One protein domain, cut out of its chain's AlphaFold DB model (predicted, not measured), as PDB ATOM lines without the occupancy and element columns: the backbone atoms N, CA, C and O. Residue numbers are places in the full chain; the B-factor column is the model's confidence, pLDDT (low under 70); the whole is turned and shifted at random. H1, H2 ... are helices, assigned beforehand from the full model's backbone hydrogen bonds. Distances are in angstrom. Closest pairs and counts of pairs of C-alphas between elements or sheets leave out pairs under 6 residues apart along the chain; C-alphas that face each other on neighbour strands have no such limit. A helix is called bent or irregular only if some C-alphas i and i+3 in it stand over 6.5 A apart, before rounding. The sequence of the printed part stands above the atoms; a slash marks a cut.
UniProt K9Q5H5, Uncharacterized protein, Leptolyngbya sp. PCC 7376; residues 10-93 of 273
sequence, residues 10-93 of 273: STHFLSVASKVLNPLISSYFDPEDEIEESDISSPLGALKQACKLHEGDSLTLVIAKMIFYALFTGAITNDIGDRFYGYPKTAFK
ATOM      1  N   SER A  10     294.882 209.744 208.474       78.06
ATOM      2  CA  SER A  10     295.565 210.982 208.852       78.06
ATOM      3  C   SER A  10     296.653 210.736 209.895       78.06
ATOM      4  O   SER A  10     297.788 211.159 209.700       78.06
ATOM      5  N   THR A  11     296.361 209.978 210.953       78.62
ATOM      6  CA  THR A  11     297.343 209.677 212.007       78.62
ATOM      7  C   THR A  11     298.446 208.756 211.495       78.62
ATOM      8  O   THR A  11     299.617 208.951 211.817       78.62
ATOM      9  N   HIS A  12     298.097 207.799 210.635       83.25
ATOM     10  CA  HIS A  12     299.071 206.942 209.976       83.25
ATOM     11  C   HIS A  12     299.985 207.741 209.037       83.25
ATOM     12  O   HIS A  12     301.200 207.561 209.076       83.25
ATOM     13  N   PHE A  13     299.430 208.659 208.238       83.06
ATOM     14  CA  PHE A  13     300.225 209.556 207.395       83.06
ATOM     15  C   PHE A  13     301.204 210.393 208.225       83.06
ATOM     16  O   PHE A  13     302.388 210.419 207.905       83.06
ATOM     17  N   LEU A  14     300.739 211.015 209.314       82.06
ATOM     18  CA  LEU A  14     301.583 211.821 210.201       82.06
ATOM     19  C   LEU A  14     302.713 210.995 210.832       82.06
ATOM     20  O   LEU A  14     303.859 211.439 210.837       82.06
ATOM     21  N   SER A  15     302.414 209.780 211.303       82.81
ATOM     22  CA  SER A  15     303.405 208.878 211.906       82.81
ATOM     23  C   SER A  15     304.465 208.411 210.905       82.81
ATOM     24  O   SER A  15     305.646 208.322 211.233       82.81
ATOM     25  N   VAL A  16     304.061 208.111 209.670       84.69
ATOM     26  CA  VAL A  16     305.001 207.718 208.614       84.69
ATOM     27  C   VAL A  16     305.833 208.918 208.167       84.69
ATOM     28  O   VAL A  16     307.052 208.802 208.052       84.69
ATOM     29  N   ALA A  17     305.205 210.078 207.964       84.12
ATOM     30  CA  ALA A  17     305.889 211.297 207.553       84.12
ATOM     31  C   ALA A  17     306.931 211.737 208.589       84.12
ATOM     32  O   ALA A  17     308.062 212.028 208.208       84.12
ATOM     33  N   SER A  18     306.601 211.723 209.887       85.50
ATOM     34  CA  SER A  18     307.547 212.087 210.951       85.50
ATOM     35  C   SER A  18     308.726 211.116 211.034       85.50
ATOM     36  O   SER A  18     309.871 211.559 211.103       85.50
ATOM     37  N   LYS A  19     308.478 209.802 210.936       86.38
ATOM     38  CA  LYS A  19     309.533 208.774 210.946       86.38
ATOM     39  C   LYS A  19     310.504 208.893 209.776       86.38
ATOM     40  O   LYS A  19     311.681 208.598 209.943       86.38
ATOM     41  N   VAL A  20     310.015 209.292 208.604       85.44
ATOM     42  CA  VAL A  20     310.844 209.407 207.398       85.44
ATOM     43  C   VAL A  20     311.556 210.757 207.338       85.44
ATOM     44  O   VAL A  20     312.745 210.803 207.035       85.44
ATOM     45  N   LEU A  21     310.859 211.859 207.626       86.06
ATOM     46  CA  LEU A  21     311.385 213.205 207.398       86.06
ATOM     47  C   LEU A  21     312.190 213.761 208.565       86.06
ATOM     48  O   LEU A  21     313.173 214.446 208.311       86.06
ATOM     49  N   ASN A  22     311.837 213.482 209.824       88.75
ATOM     50  CA  ASN A  22     312.572 214.061 210.955       88.75
ATOM     51  C   ASN A  22     314.068 213.670 210.959       88.75
ATOM     52  O   ASN A  22     314.885 214.561 211.188       88.75
ATOM     53  N   PRO A  23     314.470 212.423 210.630       87.31
ATOM     54  CA  PRO A  23     315.887 212.083 210.471       87.31
ATOM     55  C   PRO A  23     316.579 212.854 209.335       87.31
ATOM     56  O   PRO A  23     317.726 213.278 209.475       87.31
ATOM     57  N   LEU A  24     315.880 213.076 208.216       85.25
ATOM     58  CA  LEU A  24     316.394 213.832 207.066       85.25
ATOM     59  C   LEU A  24     316.521 215.332 207.371       85.25
ATOM     60  O   LEU A  24     317.457 215.989 206.923       85.25
ATOM     61  N   ILE A  25     315.594 215.881 208.154       85.75
ATOM     62  CA  ILE A  25     315.626 217.272 208.614       85.75
ATOM     63  C   ILE A  25     316.785 217.470 209.593       85.75
ATOM     64  O   ILE A  25     317.564 218.404 209.415       85.75
ATOM     65  N   SER A  26     316.924 216.588 210.589       85.88
ATOM     66  CA  SER A  26     318.023 216.666 211.556       85.88
ATOM     67  C   SER A  26     319.379 216.562 210.861       85.88
ATOM     68  O   SER A  26     320.196 217.451 211.035       85.88
ATOM     69  N   SER A  27     319.578 215.566 209.993       84.88
ATOM     70  CA  SER A  27     320.849 215.399 209.266       84.88
ATOM     71  C   SER A  27     321.181 216.545 208.305       84.88
ATOM     72  O   SER A  27     322.353 216.796 208.048       84.88
ATOM     73  N   TYR A  28     320.179 217.251 207.772       84.50
ATOM     74  CA  TYR A  28     320.408 218.382 206.872       84.50
ATOM     75  C   TYR A  28     320.808 219.665 207.612       84.50
ATOM     76  O   TYR A  28     321.720 220.365 207.178       84.50
ATOM     77  N   PHE A  29     320.104 220.009 208.695       82.06
ATOM     78  CA  PHE A  29     320.349 221.256 209.434       82.06
ATOM     79  C   PHE A  29     321.404 221.122 210.529       82.06
ATOM     80  O   PHE A  29     321.940 222.135 210.970       82.06
ATOM     81  N   ASP A  30     321.663 219.897 210.974       83.00
ATOM     82  CA  ASP A  30     322.549 219.591 212.086       83.00
ATOM     83  C   ASP A  30     323.256 218.239 211.863       83.00
ATOM     84  O   ASP A  30     322.916 217.232 212.490       83.00
ATOM     85  N   PRO A  31     324.195 218.177 210.903       79.06
ATOM     86  CA  PRO A  31     324.883 216.937 210.540       79.06
ATOM     87  C   PRO A  31     325.816 216.412 211.641       79.06
ATOM     88  O   PRO A  31     326.134 215.224 211.641       79.06
ATOM     89  N   GLU A  32     326.256 217.288 212.550       80.50
ATOM     90  CA  GLU A  32     327.197 216.987 213.639       80.50
ATOM     91  C   GLU A  32     326.495 216.859 215.010       80.50
ATOM     92  O   GLU A  32     327.151 216.544 215.999       80.50
ATOM     93  N   ASP A  33     325.162 217.009 215.045       78.12
ATOM     94  CA  ASP A  33     324.297 216.928 216.238       78.12
ATOM     95  C   ASP A  33     324.710 217.905 217.360       78.12
ATOM     96  O   ASP A  33     324.693 217.584 218.548       78.12
ATOM     97  N   GLU A  34     325.107 219.118 216.967       76.25
ATOM     98  CA  GLU A  34     325.584 220.176 217.867       76.25
ATOM     99  C   GLU A  34     324.457 221.110 218.336       76.25
ATOM    100  O   GLU A  34     324.632 221.871 219.293       76.25
ATOM    101  N   ILE A  35     323.292 221.080 217.677       76.44
ATOM    102  CA  ILE A  35     322.165 221.965 217.978       76.44
ATOM    103  C   ILE A  35     321.162 221.242 218.875       76.44
ATOM    104  O   ILE A  35     320.405 220.368 218.424       76.44
ATOM    105  N   GLU A  36     321.082 221.692 220.131       74.38
ATOM    106  CA  GLU A  36     320.099 221.204 221.098       74.38
ATOM    107  C   GLU A  36     318.669 221.257 220.535       74.38
ATOM    108  O   GLU A  36     318.254 222.204 219.861       74.38
ATOM    109  N   GLU A  37     317.863 220.238 220.846       68.44
ATOM    110  CA  GLU A  37     316.513 220.088 220.291       68.44
ATOM    111  C   GLU A  37     315.527 221.200 220.673       68.44
ATOM    112  O   GLU A  37     314.437 221.242 220.114       68.44
ATOM    113  N   SER A  38     315.865 222.095 221.593       71.25
ATOM    114  CA  SER A  38     315.034 223.248 221.955       71.25
ATOM    115  C   SER A  38     315.673 224.591 221.611       71.25
ATOM    116  O   SER A  38     315.096 225.631 221.930       71.25
ATOM    117  N   ASP A  39     316.838 224.596 220.958       75.12
ATOM    118  CA  ASP A  39     317.517 225.837 220.621       75.12
ATOM    119  C   ASP A  39     316.896 226.506 219.384       75.12
ATOM    120  O   ASP A  39     317.026 226.048 218.249       75.12
ATOM    121  N   ILE A  40     316.216 227.626 219.622       79.88
ATOM    122  CA  ILE A  40     315.719 228.547 218.589       79.88
ATOM    123  C   ILE A  40     316.522 229.853 218.546       79.88
ATOM    124  O   ILE A  40     316.146 230.781 217.829       79.88
ATOM    125  N   SER A  41     317.589 229.963 219.345       80.94
ATOM    126  CA  SER A  41     318.422 231.167 219.416       80.94
ATOM    127  C   SER A  41     319.355 231.289 218.210       80.94
ATOM    128  O   SER A  41     319.681 232.402 217.790       80.94
ATOM    129  N   SER A  42     319.722 230.160 217.599       80.56
ATOM    130  CA  SER A  42     320.463 230.108 216.345       80.56
ATOM    131  C   SER A  42     319.516 230.072 215.128       80.56
ATOM    132  O   SER A  42     318.490 229.386 215.152       80.56
ATOM    133  N   PRO A  43     319.845 230.755 214.011       79.12
ATOM    134  CA  PRO A  43     319.043 230.686 212.787       79.12
ATOM    135  C   PRO A  43     318.858 229.255 212.256       79.12
ATOM    136  O   PRO A  43     317.788 228.924 211.748       79.12
ATOM    137  N   LEU A  44     319.878 228.400 212.394       80.50
ATOM    138  CA  LEU A  44     319.813 226.992 211.991       80.50
ATOM    139  C   LEU A  44     318.919 226.168 212.925       80.50
ATOM    140  O   LEU A  44     318.087 225.407 212.430       80.50
ATOM    141  N   GLY A  45     319.005 226.369 214.244       82.00
ATOM    142  CA  GLY A  45     318.114 225.724 215.209       82.00
ATOM    143  C   GLY A  45     316.652 226.126 215.021       82.00
ATOM    144  O   GLY A  45     315.771 225.265 214.956       82.00
ATOM    145  N   ALA A  46     316.389 227.412 214.772       83.88
ATOM    146  CA  ALA A  46     315.053 227.905 214.445       83.88
ATOM    147  C   ALA A  46     314.480 227.254 213.170       83.88
ATOM    148  O   ALA A  46     313.307 226.875 213.139       83.88
ATOM    149  N   LEU A  47     315.298 227.073 212.125       85.31
ATOM    150  CA  LEU A  47     314.882 226.411 210.882       85.31
ATOM    151  C   LEU A  47     314.673 224.897 211.057       85.31
ATOM    152  O   LEU A  47     313.687 224.364 210.540       85.31
ATOM    153  N   LYS A  48     315.539 224.222 211.828       85.38
ATOM    154  CA  LYS A  48     315.396 222.806 212.219       85.38
ATOM    155  C   LYS A  48     314.054 222.588 212.927       85.38
ATOM    156  O   LYS A  48     313.293 221.702 212.533       85.38
ATOM    157  N   GLN A  49     313.715 223.438 213.899       86.19
ATOM    158  CA  GLN A  49     312.435 223.375 214.616       86.19
ATOM    159  C   GLN A  49     311.231 223.698 213.736       86.19
ATOM    160  O   GLN A  49     310.211 223.016 213.807       86.19
ATOM    161  N   ALA A  50     311.345 224.701 212.864       85.25
ATOM    162  CA  ALA A  50     310.266 225.057 211.951       85.25
ATOM    163  C   ALA A  50     309.903 223.906 210.995       85.25
ATOM    164  O   ALA A  50     308.740 223.784 210.616       85.25
ATOM    165  N   CYS A  51     310.866 223.053 210.625       87.44
ATOM    166  CA  CYS A  51     310.650 221.929 209.711       87.44
ATOM    167  C   CYS A  51     310.233 220.624 210.411       87.44
ATOM    168  O   CYS A  51     309.544 219.812 209.792       87.44
ATOM    169  N   LYS A  52     310.635 220.401 211.672       87.81
ATOM    170  CA  LYS A  52     310.339 219.164 212.421       87.81
ATOM    171  C   LYS A  52     308.831 218.936 212.577       87.81
ATOM    172  O   LYS A  52     308.065 219.849 212.893       87.81
ATOM    173  N   LEU A  53     308.408 217.691 212.364       89.00
ATOM    174  CA  LEU A  53     307.015 217.262 212.483       89.00
ATOM    175  C   LEU A  53     306.737 216.734 213.895       89.00
ATOM    176  O   LEU A  53     307.446 215.833 214.355       89.00
ATOM    177  N   HIS A  54     305.690 217.247 214.546       86.25
ATOM    178  CA  HIS A  54     305.273 216.832 215.892       86.25
ATOM    179  C   HIS A  54     303.913 216.126 215.887       86.25
ATOM    180  O   HIS A  54     303.059 216.388 215.042       86.25
ATOM    181  N   GLU A  55     303.673 215.265 216.883       76.56
ATOM    182  CA  GLU A  55     302.453 214.442 216.990       76.56
ATOM    183  C   GLU A  55     301.162 215.242 217.280       76.56
ATOM    184  O   GLU A  55     300.073 214.676 217.258       76.56
ATOM    185  N   GLY A  56     301.260 216.561 217.487       77.94
ATOM    186  CA  GLY A  56     300.121 217.477 217.637       77.94
ATOM    187  C   GLY A  56     299.895 218.426 216.455       77.94
ATOM    188  O   GLY A  56     298.983 219.252 216.506       77.94
ATOM    189  N   ASP A  57     300.714 218.350 215.403       83.12
ATOM    190  CA  ASP A  57     300.588 219.252 214.261       83.12
ATOM    191  C   ASP A  57     299.326 218.938 213.442       83.12
ATOM    192  O   ASP A  57     299.014 217.786 213.130       83.12
ATOM    193  N   SER A  58     298.601 219.983 213.031       85.31
ATOM    194  CA  SER A  58     297.506 219.819 212.068       85.31
ATOM    195  C   SER A  58     298.039 219.320 210.720       85.31
ATOM    196  O   SER A  58     299.161 219.643 210.326       85.31
ATOM    197  N   LEU A  59     297.212 218.596 209.958       82.00
ATOM    198  CA  LEU A  59     297.595 218.090 208.633       82.00
ATOM    199  C   LEU A  59     298.097 219.212 207.706       82.00
ATOM    200  O   LEU A  59     299.091 219.043 207.006       82.00
ATOM    201  N   THR A  60     297.446 220.378 207.742       85.44
ATOM    202  CA  THR A  60     297.851 221.558 206.966       85.44
ATOM    203  C   THR A  60     299.228 222.064 207.383       85.44
ATOM    204  O   THR A  60     300.041 222.397 206.522       85.44
ATOM    205  N   LEU A  61     299.508 222.099 208.688       85.31
ATOM    206  CA  LEU A  61     300.805 222.524 209.206       85.31
ATOM    207  C   LEU A  61     301.902 221.535 208.808       85.31
ATOM    208  O   LEU A  61     302.954 221.960 208.350       85.31
ATOM    209  N   VAL A  62     301.638 220.229 208.883       85.75
ATOM    210  CA  VAL A  62     302.586 219.205 208.422       85.75
ATOM    211  C   VAL A  62     302.894 219.349 206.937       85.75
ATOM    212  O   VAL A  62     304.063 219.377 206.565       85.75
ATOM    213  N   ILE A  63     301.879 219.531 206.088       84.75
ATOM    214  CA  ILE A  63     302.090 219.768 204.653       84.75
ATOM    215  C   ILE A  63     302.914 221.045 204.428       84.75
ATOM    216  O   ILE A  63     303.840 221.042 203.619       84.75
ATOM    217  N   ALA A  64     302.627 222.125 205.162       85.56
ATOM    218  CA  ALA A  64     303.390 223.367 205.067       85.56
ATOM    219  C   ALA A  64     304.862 223.175 205.474       85.56
ATOM    220  O   ALA A  64     305.747 223.628 204.751       85.56
ATOM    221  N   LYS A  65     305.133 222.451 206.567       89.06
ATOM    222  CA  LYS A  65     306.491 222.117 207.028       89.06
ATOM    223  C   LYS A  65     307.248 221.245 206.023       89.06
ATOM    224  O   LYS A  65     308.410 221.518 205.735       89.06
ATOM    225  N   MET A  66     306.580 220.256 205.423       85.38
ATOM    226  CA  MET A  66     307.145 219.413 204.361       85.38
ATOM    227  C   MET A  66     307.543 220.234 203.129       85.38
ATOM    228  O   MET A  66     308.649 220.078 202.613       85.38
ATOM    229  N   ILE A  67     306.662 221.129 202.667       83.44
ATOM    230  CA  ILE A  67     306.946 222.023 201.534       83.44
ATOM    231  C   ILE A  67     308.090 222.975 201.885       83.44
ATOM    232  O   ILE A  67     308.986 223.181 201.069       83.44
ATOM    233  N   PHE A  68     308.082 223.534 203.095       85.12
ATOM    234  CA  PHE A  68     309.110 224.460 203.558       85.12
ATOM    235  C   PHE A  68     310.498 223.803 203.591       85.12
ATOM    236  O   PHE A  68     311.437 224.339 203.004       85.12
ATOM    237  N   TYR A  69     310.608 222.596 204.158       86.19
ATOM    238  CA  TYR A  69     311.834 221.793 204.120       86.19
ATOM    239  C   TYR A  69     312.297 221.513 202.683       86.19
ATOM    240  O   TYR A  69     313.464 221.712 202.340       86.19
ATOM    241  N   ALA A  70     311.383 221.094 201.809       81.38
ATOM    242  CA  ALA A  70     311.716 220.703 200.444       81.38
ATOM    243  C   ALA A  70     312.093 221.898 199.534       81.38
ATOM    244  O   ALA A  70     312.848 221.731 198.574       81.38
ATOM    245  N   LEU A  71     311.612 223.108 199.852       77.06
ATOM    246  CA  LEU A  71     312.067 224.361 199.239       77.06
ATOM    247  C   LEU A  71     313.460 224.762 199.734       77.06
ATOM    248  O   LEU A  71     314.287 225.187 198.931       77.06
ATOM    249  N   PHE A  72     313.722 224.624 201.036       78.38
ATOM    250  CA  PHE A  72     314.993 225.034 201.639       78.38
ATOM    251  C   PHE A  72     316.159 224.124 201.233       78.38
ATOM    252  O   PHE A  72     317.259 224.599 200.969       78.38
ATOM    253  N   THR A  73     315.906 222.819 201.130       77.69
ATOM    254  CA  THR A  73     316.898 221.815 200.704       77.69
ATOM    255  C   THR A  73     317.110 221.753 199.192       77.69
ATOM    256  O   THR A  73     318.014 221.067 198.723       77.69
ATOM    257  N   GLY A  74     316.269 222.427 198.401       69.56
ATOM    258  CA  GLY A  74     316.296 222.315 196.941       69.56
ATOM    259  C   GLY A  74     315.864 220.939 196.407       69.56
ATOM    260  O   GLY A  74     316.017 220.665 195.216       69.56
ATOM    261  N   ALA A  75     315.285 220.070 197.242       69.88
ATOM    262  CA  ALA A  75     314.771 218.771 196.807       69.88
ATOM    263  C   ALA A  75     313.674 218.929 195.737       69.88
ATOM    264  O   ALA A  75     313.708 218.269 194.702       69.88
ATOM    265  N   ILE A  76     312.772 219.909 195.908       64.69
ATOM    266  CA  ILE A  76     311.753 220.240 194.893       64.69
ATOM    267  C   ILE A  76     312.405 220.636 193.562       64.69
ATOM    268  O   ILE A  76     311.922 220.247 192.502       64.69
ATOM    269  N   THR A  77     313.507 221.388 193.586       58.47
ATOM    270  CA  THR A  77     314.184 221.817 192.354       58.47
ATOM    271  C   THR A  77     314.906 220.677 191.643       58.47
ATOM    272  O   THR A  77     314.893 220.649 190.416       58.47
ATOM    273  N   ASN A  78     315.478 219.727 192.385       62.41
ATOM    274  CA  ASN A  78     316.183 218.582 191.808       62.41
ATOM    275  C   ASN A  78     315.212 217.535 191.236       62.41
ATOM    276  O   ASN A  78     315.471 216.997 190.161       62.41
ATOM    277  N   ASP A  79     314.071 217.310 191.899       62.91
ATOM    278  CA  ASP A  79     313.140 216.233 191.537       62.91
ATOM    279  C   ASP A  79     312.002 216.684 190.600       62.91
ATOM    280  O   ASP A  79     311.559 215.921 189.740       62.91
ATOM    281  N   ILE A  80     311.509 217.925 190.734       59.03
ATOM    282  CA  ILE A  80     310.382 218.466 189.940       59.03
ATOM    283  C   ILE A  80     310.874 219.405 188.817       59.03
ATOM    284  O   ILE A  80     310.178 219.608 187.811       59.03
ATOM    285  N   GLY A  81     312.089 219.950 188.939       58.78
ATOM    286  CA  GLY A  81     312.685 220.873 187.970       58.78
ATOM    287  C   GLY A  81     311.938 222.209 187.837       58.78
ATOM    288  O   GLY A  81     311.130 222.599 188.680       58.78
ATOM    289  N   ASP A  82     312.157 222.905 186.714       53.38
ATOM    290  CA  ASP A  82     311.613 224.242 186.376       53.38
ATOM    291  C   ASP A  82     310.072 224.337 186.248       53.38
ATOM    292  O   ASP A  82     309.529 225.348 185.782       53.38
ATOM    293  N   ARG A  83     309.344 223.272 186.603       53.44
ATOM    294  CA  ARG A  83     307.888 223.156 186.450       53.44
ATOM    295  C   ARG A  83     307.106 223.595 187.690       53.44
ATOM    296  O   ARG A  83     305.885 223.714 187.603       53.44
ATOM    297  N   PHE A  84     307.770 223.869 188.815       55.94
ATOM    298  CA  PHE A  84     307.105 224.355 190.024       55.94
ATOM    299  C   PHE A  84     306.750 225.850 189.912       55.94
ATOM    300  O   PHE A  84     307.620 226.717 189.786       55.94
ATOM    301  N   TYR A  85     305.450 226.159 189.948       48.69
ATOM    302  CA  TYR A  85     304.893 227.511 189.817       48.69
ATOM    303  C   TYR A  85     305.082 228.286 191.138       48.69
ATOM    304  O   TYR A  85     304.168 228.406 191.944       48.69
ATOM    305  N   GLY A  86     306.304 228.753 191.400       52.81
ATOM    306  CA  GLY A  86     306.633 229.471 192.640       52.81
ATOM    307  C   GLY A  86     308.125 229.649 192.920       52.81
ATOM    308  O   GLY A  86     308.489 230.477 193.749       52.81
ATOM    309  N   TYR A  87     309.000 228.928 192.213       49.59
ATOM    310  CA  TYR A  87     310.442 229.143 192.317       49.59
ATOM    311  C   TYR A  87     310.875 230.286 191.380       49.59
ATOM    312  O   TYR A  87     310.513 230.265 190.195       49.59
ATOM    313  N   PRO A  88     311.658 231.279 191.847       49.94
ATOM    314  CA  PRO A  88     312.344 232.191 190.946       49.94
ATOM    315  C   PRO A  88     313.354 231.353 190.169       49.94
ATOM    316  O   PRO A  88     314.390 230.969 190.707       49.94
ATOM    317  N   LYS A  89     313.008 231.011 188.922       52.22
ATOM    318  CA  LYS A  89     313.850 230.231 188.005       52.22
ATOM    319  C   LYS A  89     315.300 230.700 188.148       52.22
ATOM    320  O   LYS A  89     315.543 231.894 188.275       52.22
ATOM    321  N   THR A  90     316.287 229.822 188.107       49.47
ATOM    322  CA  THR A  90     317.701 230.249 188.072       49.47
ATOM    323  C   THR A  90     317.974 231.195 186.891       49.47
ATOM    324  O   THR A  90     318.771 232.124 187.008       49.47
ATOM    325  N   ALA A  91     317.184 231.081 185.815       49.09
ATOM    326  CA  ALA A  91     317.096 232.083 184.752       49.09
ATOM    327  C   ALA A  91     316.646 233.475 185.243       49.09
ATOM    328  O   ALA A  91     317.104 234.476 184.725       49.09
ATOM    329  N   PHE A  92     315.789 233.571 186.254       44.94
ATOM    330  CA  PHE A  92     315.328 234.823 186.851       44.94
ATOM    331  C   PHE A  92     316.457 235.581 187.557       44.94
ATOM    332  O   PHE A  92     316.546 236.782 187.362       44.94
ATOM    333  N   LYS A  93     317.366 234.923 188.297       38.00
ATOM    334  CA  LYS A  93     318.523 235.613 188.909       38.00
ATOM    335  C   LYS A  93     319.561 236.054 187.872       38.00
ATOM    336  O   LYS A  93     320.060 237.159 188.006       38.00
TER     337      LYS A  93
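What this domain is: This is residues 10 to 93 of the 273 residues of an uncharacterized protein of Leptolyngbya sp. PCC 7376 (UniProt K9Q5H5). The long helix H1 is one side of a three-helix body: H2 folds back beside its last residues, H3 turns back again, and H4 and H5 form a tail leading away. The 84 printed residues include five named helices, H1 to H5 in order, and no named strand: all helix. The whole is only just compact, close to loose, with radius of gyration of the C-alphas 14.0 A and spans 38 by 32 by 18 A.

Where its parts are: H1, residues 10 to 29, starts at C-alpha (295.565, 210.982, 208.852), measures 26.8 A and has a kink of 33 degrees near residue 20. H2 is residues 43 to 51; H3, residues 59 to 72, measures 20.0 A. H4, residues 75 to 83, is irregular: C-alphas 79 and 82 are 9.6 A apart. H5, residues 90 to 93, ends at C-alpha (318.523, 235.613, 188.909).

How they stand to each other: H1, with residues 25 to 29 alone, touches H2 in a hairpin, a shallow tilt of 18 degrees; the closest C-alphas, Phe 29 and Lys 48, are 5.9 A apart. H3 touches H1, closest C-alphas Ser 10 and Leu 59, 7.4 A. H4 is close to but not clearly touching H3, closest C-alphas Ala 70 and Ile 76, 5.6 A. Every O i to N i+4 pair is within hydrogen-bond range in H2 and H3, 14 of 16 in H1 and 3 of 5 in H4; H5 is too short for one.

The domain as a whole: The printed part has no cut; H1 to H2 is a long link. Residue 37 and residues 74 to 93 have pLDDT under 70.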